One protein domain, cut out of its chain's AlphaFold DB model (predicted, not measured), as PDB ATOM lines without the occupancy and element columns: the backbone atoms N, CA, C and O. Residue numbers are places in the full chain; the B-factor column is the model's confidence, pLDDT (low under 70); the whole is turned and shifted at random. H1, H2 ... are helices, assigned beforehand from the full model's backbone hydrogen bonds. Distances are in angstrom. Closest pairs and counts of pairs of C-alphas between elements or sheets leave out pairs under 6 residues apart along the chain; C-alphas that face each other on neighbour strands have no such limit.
ATOM      1  N   SER A 265     221.159 179.067 142.902       85.00
ATOM      2  CA  SER A 265     222.386 179.823 142.614       85.00
ATOM      3  C   SER A 265     223.371 179.773 143.773       85.00
ATOM      4  O   SER A 265     224.571 179.738 143.537       85.00
ATOM      5  N   THR A 266     222.872 179.694 145.010       85.19
ATOM      6  CA  THR A 266     223.705 179.503 146.198       85.19
ATOM      7  C   THR A 266     224.582 178.267 146.043       85.19
ATOM      8  O   THR A 266     225.786 178.334 146.230       85.19
ATOM      9  N   ILE A 267     224.008 177.139 145.628       85.69
ATOM     10  CA  ILE A 267     224.746 175.882 145.454       85.69
ATOM     11  C   ILE A 267     225.800 175.991 144.345       85.69
ATOM     12  O   ILE A 267     226.853 175.373 144.454       85.69
ATOM     13  N   ASP A 268     225.532 176.764 143.292       80.62
ATOM     14  CA  ASP A 268     226.495 176.986 142.207       80.62
ATOM     15  C   ASP A 268     227.654 177.908 142.625       80.62
ATOM     16  O   ASP A 268     228.772 177.763 142.124       80.62
ATOM     17  N   GLU A 269     227.383 178.872 143.506       83.12
ATOM     18  CA  GLU A 269     228.369 179.816 144.040       83.12
ATOM     19  C   GLU A 269     229.239 179.190 145.135       83.12
ATOM     20  O   GLU A 269     230.436 179.484 145.221       83.12
ATOM     21  N   GLU A 270     228.662 178.303 145.947       81.00
ATOM     22  CA  GLU A 270     229.400 177.512 146.924       81.00
ATOM     23  C   GLU A 270     230.188 176.392 146.218       81.00
ATOM     24  O   GLU A 270     229.644 175.614 145.436       81.00
ATOM     25  N   ASP A 271     231.485 176.258 146.508       73.75
ATOM     26  CA  ASP A 271     232.346 175.215 145.923       73.75
ATOM     27  C   ASP A 271     232.072 173.832 146.552       73.75
ATOM     28  O   ASP A 271     232.902 173.243 147.246       73.75
ATOM     29  N   ILE A 272     230.854 173.320 146.356       80.81
ATOM     30  CA  ILE A 272     230.359 172.077 146.951       80.81
ATOM     31  C   ILE A 272     231.022 170.896 146.252       80.81
ATOM     32  O   ILE A 272     230.724 170.587 145.097       80.81
ATOM     33  N   TYR A 273     231.914 170.198 146.939       74.56
ATOM     34  CA  TYR A 273     232.635 169.044 146.405       74.56
ATOM     35  C   TYR A 273     232.003 167.726 146.856       74.56
ATOM     36  O   TYR A 273     231.408 167.651 147.923       74.56
ATOM     37  N   ILE A 274     232.165 166.684 146.035       76.75
ATOM     38  CA  ILE A 274     231.814 165.312 146.418       76.75
ATOM     39  C   ILE A 274     232.953 164.769 147.278       76.75
ATOM     40  O   ILE A 274     234.097 164.725 146.819       76.75
ATOM     41  N   LEU A 275     232.643 164.364 148.508       71.31
ATOM     42  CA  LEU A 275     233.632 163.878 149.472       71.31
ATOM     43  C   LEU A 275     234.258 162.538 149.061       71.31
ATOM     44  O   LEU A 275     235.472 162.371 149.175       71.31
ATOM     45  N   GLU A 276     233.448 161.595 148.568       68.94
ATOM     46  CA  GLU A 276     233.900 160.264 148.143       68.94
ATOM     47  C   GLU A 276     233.311 159.860 146.782       68.94
ATOM     48  O   GLU A 276     232.103 159.691 146.627       68.94
ATOM     49  N   THR A 277     234.178 159.651 145.784       66.50
ATOM     50  CA  THR A 277     233.787 159.199 144.435       66.50
ATOM     51  C   THR A 277     233.594 157.684 144.346       66.50
ATOM     52  O   THR A 277     232.695 157.211 143.652       66.50
ATOM     53  N   ASP A 278     234.408 156.916 145.076       69.25
ATOM     54  CA  ASP A 278     234.480 155.452 144.955       69.25
ATOM     55  C   ASP A 278     233.328 154.724 145.673       69.25
ATOM     56  O   ASP A 278     233.020 153.574 145.357       69.25
ATOM     57  N   ASN A 279     232.684 155.387 146.638       76.25
ATOM     58  CA  ASN A 279     231.555 154.870 147.416       76.25
ATOM     59  C   ASN A 279     230.460 155.937 147.572       76.25
ATOM     60  O   ASN A 279     229.942 156.161 148.665       76.25
ATOM     61  N   PHE A 280     230.148 156.623 146.469       84.81
ATOM     62  CA  PHE A 280     229.160 157.695 146.448       84.81
ATOM     63  C   PHE A 280     227.800 157.217 146.973       84.81
ATOM     64  O   PHE A 280     227.152 156.345 146.388       84.81
ATOM     65  N   ASP A 281     227.359 157.842 148.061       90.44
ATOM     66  CA  ASP A 281     226.022 157.698 148.617       90.44
ATOM     67  C   ASP A 281     225.380 159.086 148.665       90.44
ATOM     68  O   ASP A 281     225.803 159.967 149.417       90.44
ATOM     69  N   LEU A 282     224.353 159.273 147.835       90.19
ATOM     70  CA  LEU A 282     223.674 160.555 147.687       90.19
ATOM     71  C   LEU A 282     223.074 161.048 149.011       90.19
ATOM     72  O   LEU A 282     223.093 162.245 149.277       90.19
ATOM     73  N   GLU A 283     222.541 160.153 149.845       92.62
ATOM     74  CA  GLU A 283     221.923 160.545 151.113       92.62
ATOM     75  C   GLU A 283     222.983 161.009 152.117       92.62
ATOM     76  O   GLU A 283     222.777 162.006 152.817       92.62
ATOM     77  N   ILE A 284     224.130 160.327 152.171       90.44
ATOM     78  CA  ILE A 284     225.260 160.732 153.018       90.44
ATOM     79  C   ILE A 284     225.815 162.082 152.555       90.44
ATOM     80  O   ILE A 284     226.025 162.969 153.388       90.44
ATOM     81  N   GLU A 285     226.007 162.265 151.248       90.94
ATOM     82  CA  GLU A 285     226.563 163.500 150.697       90.94
ATOM     83  C   GLU A 285     225.617 164.683 150.937       90.94
ATOM     84  O   GLU A 285     226.024 165.696 151.505       90.94
ATOM     85  N   VAL A 286     224.321 164.529 150.631       92.75
ATOM     86  CA  VAL A 286     223.302 165.561 150.889       92.75
ATOM     87  C   VAL A 286     223.246 165.920 152.369       92.75
ATOM     88  O   VAL A 286     223.194 167.103 152.706       92.75
ATOM     89  N   ASN A 287     223.264 164.936 153.271       92.62
ATOM     90  CA  ASN A 287     223.251 165.219 154.704       92.62
ATOM     91  C   ASN A 287     224.523 165.943 155.148       92.62
ATOM     92  O   ASN A 287     224.426 166.864 155.954       92.62
ATOM     93  N   THR A 288     225.693 165.572 154.632       91.06
ATOM     94  CA  THR A 288     226.955 166.223 155.004       91.06
ATOM     95  C   THR A 288     226.979 167.676 154.546       91.06
ATOM     96  O   THR A 288     227.219 168.566 155.358       91.06
ATOM     97  N   GLN A 289     226.613 167.928 153.287       92.00
ATOM     98  CA  GLN A 289     226.515 169.287 152.761       92.00
ATOM     99  C   GLN A 289     225.415 170.086 153.476       92.00
ATOM    100  O   GLN A 289     225.607 171.256 153.775       92.00
ATOM    101  N   THR A 290     224.298 169.459 153.872       93.75
ATOM    102  CA  THR A 290     223.285 170.137 154.705       93.75
ATOM    103  C   THR A 290     223.890 170.647 156.015       93.75
ATOM    104  O   THR A 290     223.623 171.783 156.384       93.75
ATOM    105  N   HIS A 291     224.699 169.843 156.718       92.06
ATOM    106  CA  HIS A 291     225.330 170.290 157.967       92.06
ATOM    107  C   HIS A 291     226.315 171.438 157.730       92.06
ATOM    108  O   HIS A 291     226.328 172.374 158.515       92.06
ATOM    109  N   TYR A 292     227.065 171.415 156.623       92.19
ATOM    110  CA  TYR A 292     227.917 172.543 156.236       92.19
ATOM    111  C   TYR A 292     227.119 173.852 156.107       92.19
ATOM    112  O   TYR A 292     227.519 174.880 156.647       92.19
ATOM    113  N   PHE A 293     225.956 173.809 155.454       92.56
ATOM    114  CA  PHE A 293     225.071 174.972 155.369       92.56
ATOM    115  C   PHE A 293     224.476 175.369 156.723       92.56
ATOM    116  O   PHE A 293     224.337 176.557 156.980       92.56
ATOM    117  N   MET A 294     224.138 174.410 157.591       92.38
ATOM    118  CA  MET A 294     223.671 174.713 158.952       92.38
ATOM    119  C   MET A 294     224.739 175.469 159.748       92.38
ATOM    120  O   MET A 294     224.433 176.513 160.310       92.38
ATOM    121  N   ASP A 295     225.991 175.002 159.718       90.25
ATOM    122  CA  ASP A 295     227.111 175.675 160.384       90.25
ATOM    123  C   ASP A 295     227.310 177.096 159.824       90.25
ATOM    124  O   ASP A 295     227.513 178.045 160.575       90.25
ATOM    125  N   LYS A 296     227.178 177.272 158.504       90.19
ATOM    126  CA  LYS A 296     227.287 178.585 157.852       90.19
ATOM    127  C   LYS A 296     226.147 179.535 158.224       90.19
ATOM    128  O   LYS A 296     226.373 180.728 158.405       90.19
ATOM    129  N   ILE A 297     224.925 179.026 158.342       91.38
ATOM    130  CA  ILE A 297     223.783 179.800 158.836       91.38
ATOM    131  C   ILE A 297     224.010 180.219 160.288       91.38
ATOM    132  O   ILE A 297     223.741 181.369 160.629       91.38
ATOM    133  N   ASP A 298     224.537 179.324 161.124       88.31
ATOM    134  CA  ASP A 298     224.894 179.648 162.504       88.31
ATOM    135  C   ASP A 298     225.987 180.735 162.557       88.31
ATOM    136  O   ASP A 298     225.917 181.625 163.403       88.31
ATOM    137  N   GLU A 299     226.947 180.732 161.623       87.94
ATOM    138  CA  GLU A 299     227.927 181.819 161.450       87.94
ATOM    139  C   GLU A 299     227.282 183.136 160.975       87.94
ATOM    140  O   GLU A 299     227.636 184.208 161.457       87.94
ATOM    141  N   MET A 300     226.306 183.098 160.064       88.56
ATOM    142  CA  MET A 300     225.567 184.298 159.623       88.56
ATOM    143  C   MET A 300     224.635 184.863 160.706       88.56
ATOM    144  O   MET A 300     224.220 186.024 160.642       88.56
ATOM    145  N   LEU A 301     224.279 184.030 161.679       86.56
ATOM    146  CA  LEU A 301     223.539 184.381 162.885       86.56
ATOM    147  C   LEU A 301     224.474 184.624 164.082       86.56
ATOM    148  O   LEU A 301     223.976 184.709 165.206       86.56
ATOM    149  N   ASP A 302     225.797 184.703 163.863       72.62
ATOM    150  CA  ASP A 302     226.798 184.699 164.930       72.62
ATOM    151  C   ASP A 302     226.499 185.728 166.034       72.62
ATOM    152  O   ASP A 302     225.959 186.819 165.847       72.62
ATOM    153  N   THR A 303     226.955 185.355 167.219       59.53
ATOM    154  CA  THR A 303     226.861 185.995 168.530       59.53
ATOM    155  C   THR A 303     227.302 187.459 168.614       59.53
ATOM    156  O   THR A 303     227.104 188.081 169.662       59.53
ATOM    157  N   LEU A 304     227.903 188.029 167.561       65.31
ATOM    158  CA  LEU A 304     228.201 189.463 167.485       65.31
ATOM    159  C   LEU A 304     226.928 190.317 167.517       65.31
ATOM    160  O   LEU A 304     226.973 191.455 167.998       65.31
ATOM    161  N   TYR A 305     225.812 189.763 167.044       72.00
ATOM    162  CA  TYR A 305     224.529 190.440 166.946       72.00
ATOM    163  C   TYR A 305     223.450 189.638 167.678       72.00
ATOM    164  O   TYR A 305     223.293 188.437 167.470       72.00
ATOM    165  N   ASP A 306     222.706 190.293 168.572       72.75
ATOM    166  CA  ASP A 306     221.666 189.637 169.372       72.75
ATOM    167  C   ASP A 306     220.347 189.609 168.591       72.75
ATOM    168  O   ASP A 306     219.438 190.412 168.819       72.75
ATOM    169  N   TRP A 307     220.257 188.698 167.619       81.38
ATOM    170  CA  TRP A 307     219.028 188.388 166.882       81.38
ATOM    171  C   TRP A 307     218.029 187.640 167.792       81.38
ATOM    172  O   TRP A 307     217.697 186.480 167.554       81.38
ATOM    173  N   GLU A 308     217.581 188.304 168.865       67.44
ATOM    174  CA  GLU A 308     216.843 187.759 170.014       67.44
ATOM    175  C   GLU A 308     215.859 186.616 169.675       67.44
ATOM    176  O   GLU A 308     214.969 186.740 168.828       67.44
ATOM    177  N   GLY A 309     215.929 185.515 170.431       69.06
ATOM    178  CA  GLY A 309     214.991 184.384 170.355       69.06
ATOM    179  C   GLY A 309     215.384 183.289 169.357       69.06
ATOM    180  O   GLY A 309     216.394 183.373 168.676       69.06
ATOM    181  N   GLU A 310     214.577 182.229 169.271       73.19
ATOM    182  CA  GLU A 310     214.851 181.104 168.364       73.19
ATOM    183  C   GLU A 310     214.663 181.540 166.901       73.19
ATOM    184  O   GLU A 310     213.691 182.229 166.571       73.19
ATOM    185  N   VAL A 311     215.613 181.172 166.039       81.19
ATOM    186  CA  VAL A 311     215.519 181.294 164.581       81.19
ATOM    187  C   VAL A 311     215.242 179.900 164.033       81.19
ATOM    188  O   VAL A 311     215.957 178.950 164.337       81.19
ATOM    189  N   THR A 312     214.168 179.755 163.260       85.69
ATOM    190  CA  THR A 312     213.776 178.470 162.668       85.69
ATOM    191  C   THR A 312     213.740 178.608 161.154       85.69
ATOM    192  O   THR A 312     212.972 179.412 160.635       85.69
ATOM    193  N   LEU A 313     214.544 177.799 160.463       92.00
ATOM    194  CA  LEU A 313     214.664 177.772 159.001       92.00
ATOM    195  C   LEU A 313     214.232 176.403 158.451       92.00
ATOM    196  O   LEU A 313     214.396 175.375 159.120       92.00
ATOM    197  N   ASP A 314     213.659 176.375 157.244       94.62
ATOM    198  CA  ASP A 314     213.293 175.136 156.544       94.62
ATOM    199  C   ASP A 314     214.411 174.714 155.580       94.62
ATOM    200  O   ASP A 314     214.685 175.372 154.584       94.62
ATOM    201  N   TYR A 315     215.024 173.560 155.847       94.81
ATOM    202  CA  TYR A 315     216.114 173.004 155.039       94.81
ATOM    203  C   TYR A 315     215.635 172.079 153.909       94.81
ATOM    204  O   TYR A 315     216.448 171.438 153.241       94.81
ATOM    205  N   LYS A 316     214.320 171.921 153.698       94.25
ATOM    206  CA  LYS A 316     213.803 171.031 152.643       94.25
ATOM    207  C   LYS A 316     214.174 171.500 151.240       94.25
ATOM    208  O   LYS A 316     214.505 170.643 150.421       94.25
ATOM    209  N   GLY A 317     214.100 172.806 150.972       92.31
ATOM    210  CA  GLY A 317     214.476 173.383 149.679       92.31
ATOM    211  C   GLY A 317     215.943 173.105 149.377       92.31
ATOM    212  O   GLY A 317     216.241 172.416 148.400       92.31
ATOM    213  N   LEU A 318     216.828 173.472 150.312       94.62
ATOM    214  CA  LEU A 318     218.255 173.149 150.249       94.62
ATOM    215  C   LEU A 318     218.508 171.662 149.965       94.62
ATOM    216  O   LEU A 318     219.222 171.322 149.027       94.62
ATOM    217  N   LYS A 319     217.908 170.751 150.745       95.00
ATOM    218  CA  LYS A 319     218.104 169.299 150.566       95.00
ATOM    219  C   LYS A 319     217.678 168.813 149.186       95.00
ATOM    220  O   LYS A 319     218.337 167.944 148.616       95.00
ATOM    221  N   SER A 320     216.575 169.346 148.660       94.25
ATOM    222  CA  SER A 320     216.101 169.020 147.315       94.25
ATOM    223  C   SER A 320     217.104 169.478 146.259       94.25
ATOM    224  O   SER A 320     217.489 168.685 145.401       94.25
ATOM    225  N   ASN A 321     217.566 170.724 146.358       93.38
ATOM    226  CA  ASN A 321     218.497 171.310 145.401       93.38
ATOM    227  C   ASN A 321     219.877 170.622 145.459       93.38
ATOM    228  O   ASN A 321     220.434 170.275 144.419       93.38
ATOM    229  N   LEU A 322     220.393 170.329 146.661       93.88
ATOM    230  CA  LEU A 322     221.639 169.575 146.864       93.88
ATOM    231  C   LEU A 322     221.563 168.178 146.252       93.88
ATOM    232  O   LEU A 322     222.510 167.736 145.608       93.88
ATOM    233  N   SER A 323     220.439 167.485 146.441       93.62
ATOM    234  CA  SER A 323     220.230 166.148 145.883       93.62
ATOM    235  C   SER A 323     220.325 166.157 144.357       93.62
ATOM    236  O   SER A 323     221.036 165.340 143.769       93.62
ATOM    237  N   GLU A 324     219.668 167.123 143.710       92.19
ATOM    238  CA  GLU A 324     219.734 167.275 142.258       92.19
ATOM    239  C   GLU A 324     221.150 167.637 141.786       92.19
ATOM    240  O   GLU A 324     221.690 166.970 140.898       92.19
ATOM    241  N   TYR A 325     221.780 168.632 142.414       91.62
ATOM    242  CA  TYR A 325     223.115 169.102 142.048       91.62
ATOM    243  C   TYR A 325     224.190 168.019 142.209       91.62
ATOM    244  O   TYR A 325     224.938 167.737 141.271       91.62
ATOM    245  N   LEU A 326     224.254 167.358 143.370       91.12
ATOM    246  CA  LEU A 326     225.266 166.337 143.664       91.12
ATOM    247  C   LEU A 326     225.106 165.114 142.764       91.12
ATOM    248  O   LEU A 326     226.100 164.578 142.273       91.12
ATOM    249  N   GLN A 327     223.866 164.707 142.480       90.56
ATOM    250  CA  GLN A 327     223.606 163.618 141.545       90.56
ATOM    251  C   GLN A 327     224.072 163.969 140.125       90.56
ATOM    252  O   GLN A 327     224.664 163.123 139.450       90.56
ATOM    253  N   GLN A 328     223.825 165.198 139.660       89.19
ATOM    254  CA  GLN A 328     224.310 165.663 138.358       89.19
ATOM    255  C   GLN A 328     225.842 165.729 138.315       89.19
ATOM    256  O   GLN A 328     226.448 165.230 137.365       89.19
ATOM    257  N   LYS A 329     226.472 166.278 139.358       87.25
ATOM    258  CA  LYS A 329     227.932 166.382 139.479       87.25
ATOM    259  C   LYS A 329     228.603 165.008 139.478       87.25
ATOM    260  O   LYS A 329     229.557 164.804 138.731       87.25
ATOM    261  N   TYR A 330     228.060 164.050 140.232       86.62
ATOM    262  CA  TYR A 330     228.547 162.671 140.251       86.62
ATOM    263  C   TYR A 330     228.426 162.002 138.881       86.62
ATOM    264  O   TYR A 330     229.381 161.396 138.398       86.62
ATOM    265  N   ASN A 331     227.269 162.153 138.226       85.44
ATOM    266  CA  ASN A 331     227.071 161.604 136.889       85.44
ATOM    267  C   ASN A 331     228.134 162.146 135.930       85.44
ATOM    268  O   ASN A 331     228.769 161.357 135.239       85.44
ATOM    269  N   ASN A 332     228.367 163.462 135.914       83.19
ATOM    270  CA  ASN A 332     229.366 164.081 135.038       83.19
ATOM    271  C   ASN A 332     230.778 163.520 135.265       83.19
ATOM    272  O   ASN A 332     231.442 163.181 134.288       83.19
ATOM    273  N   LEU A 333     231.200 163.344 136.521       79.00
ATOM    274  CA  LEU A 333     232.486 162.715 136.852       79.00
ATOM    275  C   LEU A 333     232.558 161.269 136.348       79.00
ATOM    276  O   LEU A 333     233.523 160.889 135.691       79.00
ATOM    277  N   SER A 334     231.500 160.484 136.568       70.69
ATOM    278  CA  SER A 334     231.426 159.106 136.072       70.69
ATOM    279  C   SER A 334     231.509 159.032 134.543       70.69
ATOM    280  O   SER A 334     232.162 158.132 134.022       70.69
ATOM    281  N   TRP A 335     230.893 159.970 133.811       66.12
ATOM    282  CA  TRP A 335     230.999 160.041 132.348       66.12
ATOM    283  C   TRP A 335     232.413 160.406 131.873       66.12
ATOM    284  O   TRP A 335     232.848 159.898 130.837       66.12
ATOM    285  N   GLU A 336     233.119 161.281 132.592       68.00
ATOM    286  CA  GLU A 336     234.508 161.644 132.289       68.00
ATOM    287  C   GLU A 336     235.463 160.470 132.522       68.00
ATOM    288  O   GLU A 336     236.271 160.165 131.638       68.00
ATOM    289  N   ASP A 337     235.313 159.760 133.640       64.31
ATOM    290  CA  ASP A 337     236.087 158.554 133.946       64.31
ATOM    291  C   ASP A 337     235.832 157.458 132.906       64.31
ATOM    292  O   ASP A 337     236.768 156.880 132.352       64.31
ATOM    293  N   ASP A 338     234.570 157.245 132.532       67.38
ATOM    294  CA  ASP A 338     234.172 156.320 131.471       67.38
ATOM    295  C   ASP A 338     234.772 156.683 130.105       67.38
ATOM    296  O   ASP A 338     235.116 155.802 129.308       67.38
ATOM    297  N   ALA A 339     234.828 157.975 129.773       69.31
ATOM    298  CA  ALA A 339     235.392 158.454 128.517       69.31
ATOM    299  C   ALA A 339     236.917 158.297 128.503       69.31
ATOM    300  O   ALA A 339     237.483 157.899 127.481       69.31
ATOM    301  N   TYR A 340     237.571 158.567 129.634       70.62
ATOM    302  CA  TYR A 340     239.002 158.365 129.808       70.62
ATOM    303  C   TYR A 340     239.375 156.885 129.738       70.62
ATOM    304  O   TYR A 340     240.309 156.525 129.021       70.62
ATOM    305  N   ASP A 341     238.615 156.017 130.403       72.44
ATOM    306  CA  ASP A 341     238.821 154.573 130.377       72.44
ATOM    307  C   ASP A 341     238.604 154.007 128.971       72.44
ATOM    308  O   ASP A 341     239.461 153.281 128.463       72.44
ATOM    309  N   ARG A 342     237.545 154.434 128.268       72.69
ATOM    310  CA  ARG A 342     237.329 154.083 126.852       72.69
ATOM    311  C   ARG A 342     238.454 154.579 125.947       72.69
ATOM    312  O   ARG A 342     238.885 153.852 125.050       72.69
ATOM    313  N   TRP A 343     238.944 155.800 126.157       79.00
ATOM    314  CA  TRP A 343     240.089 156.323 125.413       79.00
ATOM    315  C   TRP A 343     241.350 155.497 125.699       79.00
ATOM    316  O   TRP A 343     241.990 155.033 124.755       79.00
ATOM    317  N   ARG A 344     241.675 155.237 126.969       72.94
ATOM    318  CA  ARG A 344     242.822 154.422 127.395       72.94
ATOM    319  C   ARG A 344     242.774 153.024 126.783       72.94
ATOM    320  O   ARG A 344     243.782 152.555 126.253       72.94
ATOM    321  N   ASP A 345     241.613 152.384 126.810       76.44
ATOM    322  CA  ASP A 345     241.421 151.044 126.263       76.44
ATOM    323  C   ASP A 345     241.519 151.046 124.729       76.44
ATOM    324  O   ASP A 345     242.153 150.158 124.160       76.44
ATOM    325  N   SER A 346     241.044 152.097 124.045       69.50
ATOM    326  CA  SER A 346     241.244 152.257 122.594       69.50
ATOM    327  C   SER A 346     242.726 152.377 122.200       69.50
ATOM    328  O   SER A 346     243.143 151.833 121.178       69.50
ATOM    329  N   GLN A 347     243.557 153.009 123.042       67.88
ATOM    330  CA  GLN A 347     245.012 153.056 122.842       67.88
ATOM    331  C   GLN A 347     245.677 151.684 123.068       67.88
ATOM    332  O   GLN A 347     246.760 151.418 122.546       67.88
ATOM    333  N   LEU A 348     245.048 150.801 123.852       63.16
ATOM    334  CA  LEU A 348     245.511 149.431 124.081       63.16
ATOM    335  C   LEU A 348     245.037 148.460 122.988       63.16
ATOM    336  O   LEU A 348     245.755 147.498 122.700       63.16
ATOM    337  N   GLU A 349     243.878 148.707 122.373       58.84
ATOM    338  CA  GLU A 349     243.383 147.970 121.202       58.84
ATOM    339  C   GLU A 349     244.145 148.342 119.918       58.84
ATOM    340  O   GLU A 349     244.459 147.457 119.120       58.84
ATOM    341  N   GLU A 350     244.589 149.597 119.764       52.06
ATOM    342  CA  GLU A 350     245.577 150.012 118.749       52.06
ATOM    343  C   GLU A 350     247.017 149.597 119.114       52.06
ATOM    344  O   GLU A 350     247.997 150.316 118.898       52.06
ATOM    345  N   ARG A 351     247.215 148.383 119.634       51.72
ATOM    346  CA  ARG A 351     248.560 147.804 119.656       51.72
ATOM    347  C   ARG A 351     248.939 147.427 118.234       51.72
ATOM    348  O   ARG A 351     248.561 146.372 117.728       51.72
ATOM    349  N   TYR A 352     249.782 148.253 117.618       55.94
ATOM    350  CA  TYR A 352     250.715 147.771 116.608       55.94
ATOM    351  C   TYR A 352     251.354 146.488 117.156       55.94
ATOM    352  O   TYR A 352     252.129 146.521 118.114       55.94
ATOM    353  N   THR A 353     250.994 145.336 116.589       58.69
ATOM    354  CA  THR A 353     251.696 144.088 116.876       58.69
ATOM    355  C   THR A 353     253.177 144.304 116.562       58.69
ATOM    356  O   THR A 353     253.524 145.105 115.691       58.69
ATOM    357  N   ILE A 354     254.082 143.610 117.259       56.72
ATOM    358  CA  ILE A 354     255.524 143.714 116.970       56.72
ATOM    359  C   ILE A 354     255.785 143.463 115.467       56.72
ATOM    360  O   ILE A 354     256.664 144.084 114.880       56.72
ATOM    361  N   GLU A 355     254.954 142.649 114.813       55.59
ATOM    362  CA  GLU A 355     254.952 142.432 113.362       55.59
ATOM    363  C   GLU A 355     254.582 143.674 112.534       55.59
ATOM    364  O   GLU A 355     255.232 143.927 111.518       55.59
ATOM    365  N   ASN A 356     253.605 144.482 112.969       60.09
ATOM    366  CA  ASN A 356     253.246 145.750 112.320       60.09
ATOM    367  C   ASN A 356     254.345 146.815 112.479       60.09
ATOM    368  O   ASN A 356     254.566 147.598 111.560       60.09
ATOM    369  N   ILE A 357     255.066 146.831 113.607       59.44
ATOM    370  CA  ILE A 357     256.205 147.747 113.821       59.44
ATOM    371  C   ILE A 357     257.436 147.293 113.020       59.44
ATOM    372  O   ILE A 357     258.147 148.112 112.441       59.44
ATOM    373  N   LEU A 358     257.699 145.983 112.968       59.88
ATOM    374  CA  LEU A 358     258.857 145.407 112.274       59.88
ATOM    375  C   LEU A 358     258.629 145.184 110.770       59.88
ATOM    376  O   LEU A 358     259.577 144.845 110.055       59.88
ATOM    377  N   ASN A 359     257.391 145.357 110.296       60.19
ATOM    378  CA  ASN A 359     256.942 145.120 108.925       60.19
ATOM    379  C   ASN A 359     257.393 143.751 108.368       60.19
ATOM    380  O   ASN A 359     257.753 143.612 107.194       60.19
TER     381      ASN A 359
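What this domain is: This is residues 265 to 359 of the 363 residues of an uncharacterized protein of Streptococcus suis (UniProt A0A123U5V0). H2 packs slantwise on residues 318 to 327 of the long helix H3, and residues 335 to 359, of which 335 to 349 belong to H3 and 354 to 358 are the small helix H4, stick out as a long arm. The printed part has 95 residues with four named helices, H1, H2, H3, H4 in chain order, and no named strand: all helix. It is extended, with a radius of gyration of the C-alphas of 22.7 A and spans of 85 by 24 by 22 A.

Where its parts are: H1, residues 265 to 269, begins at C-alpha 265 (222.386, 179.823, 142.614). H2, residues 282 to 300, is 26.6 A long. H3, residues 316 to 349, is 48.9 A long. H4, residues 354 to 358, ends at C-alpha 358 (258.857, 145.407, 112.274).

How they stand to each other: H2, with residues 282 to 290 alone, touches H3 at a steep tilt of 51 degrees, opposite ways; the closest C-alphas, of Val 286 and Ser 323, are 5.9 A apart. H1 only just touches H3, with 3 pairs of C-alphas within 8 A, the closest Ile 267 and Leu 322 at 7.2 A. H4 touches no helix. In H1, H2, H3 and H4 every O i to N i+4 pair is within hydrogen-bond range.

The domain as a whole: The printed part has no cut. The links H1 to H2 and H2 to H3 are long. Mean pLDDT of the printed part is 79.4; residues 346 to 359 are among those under 70.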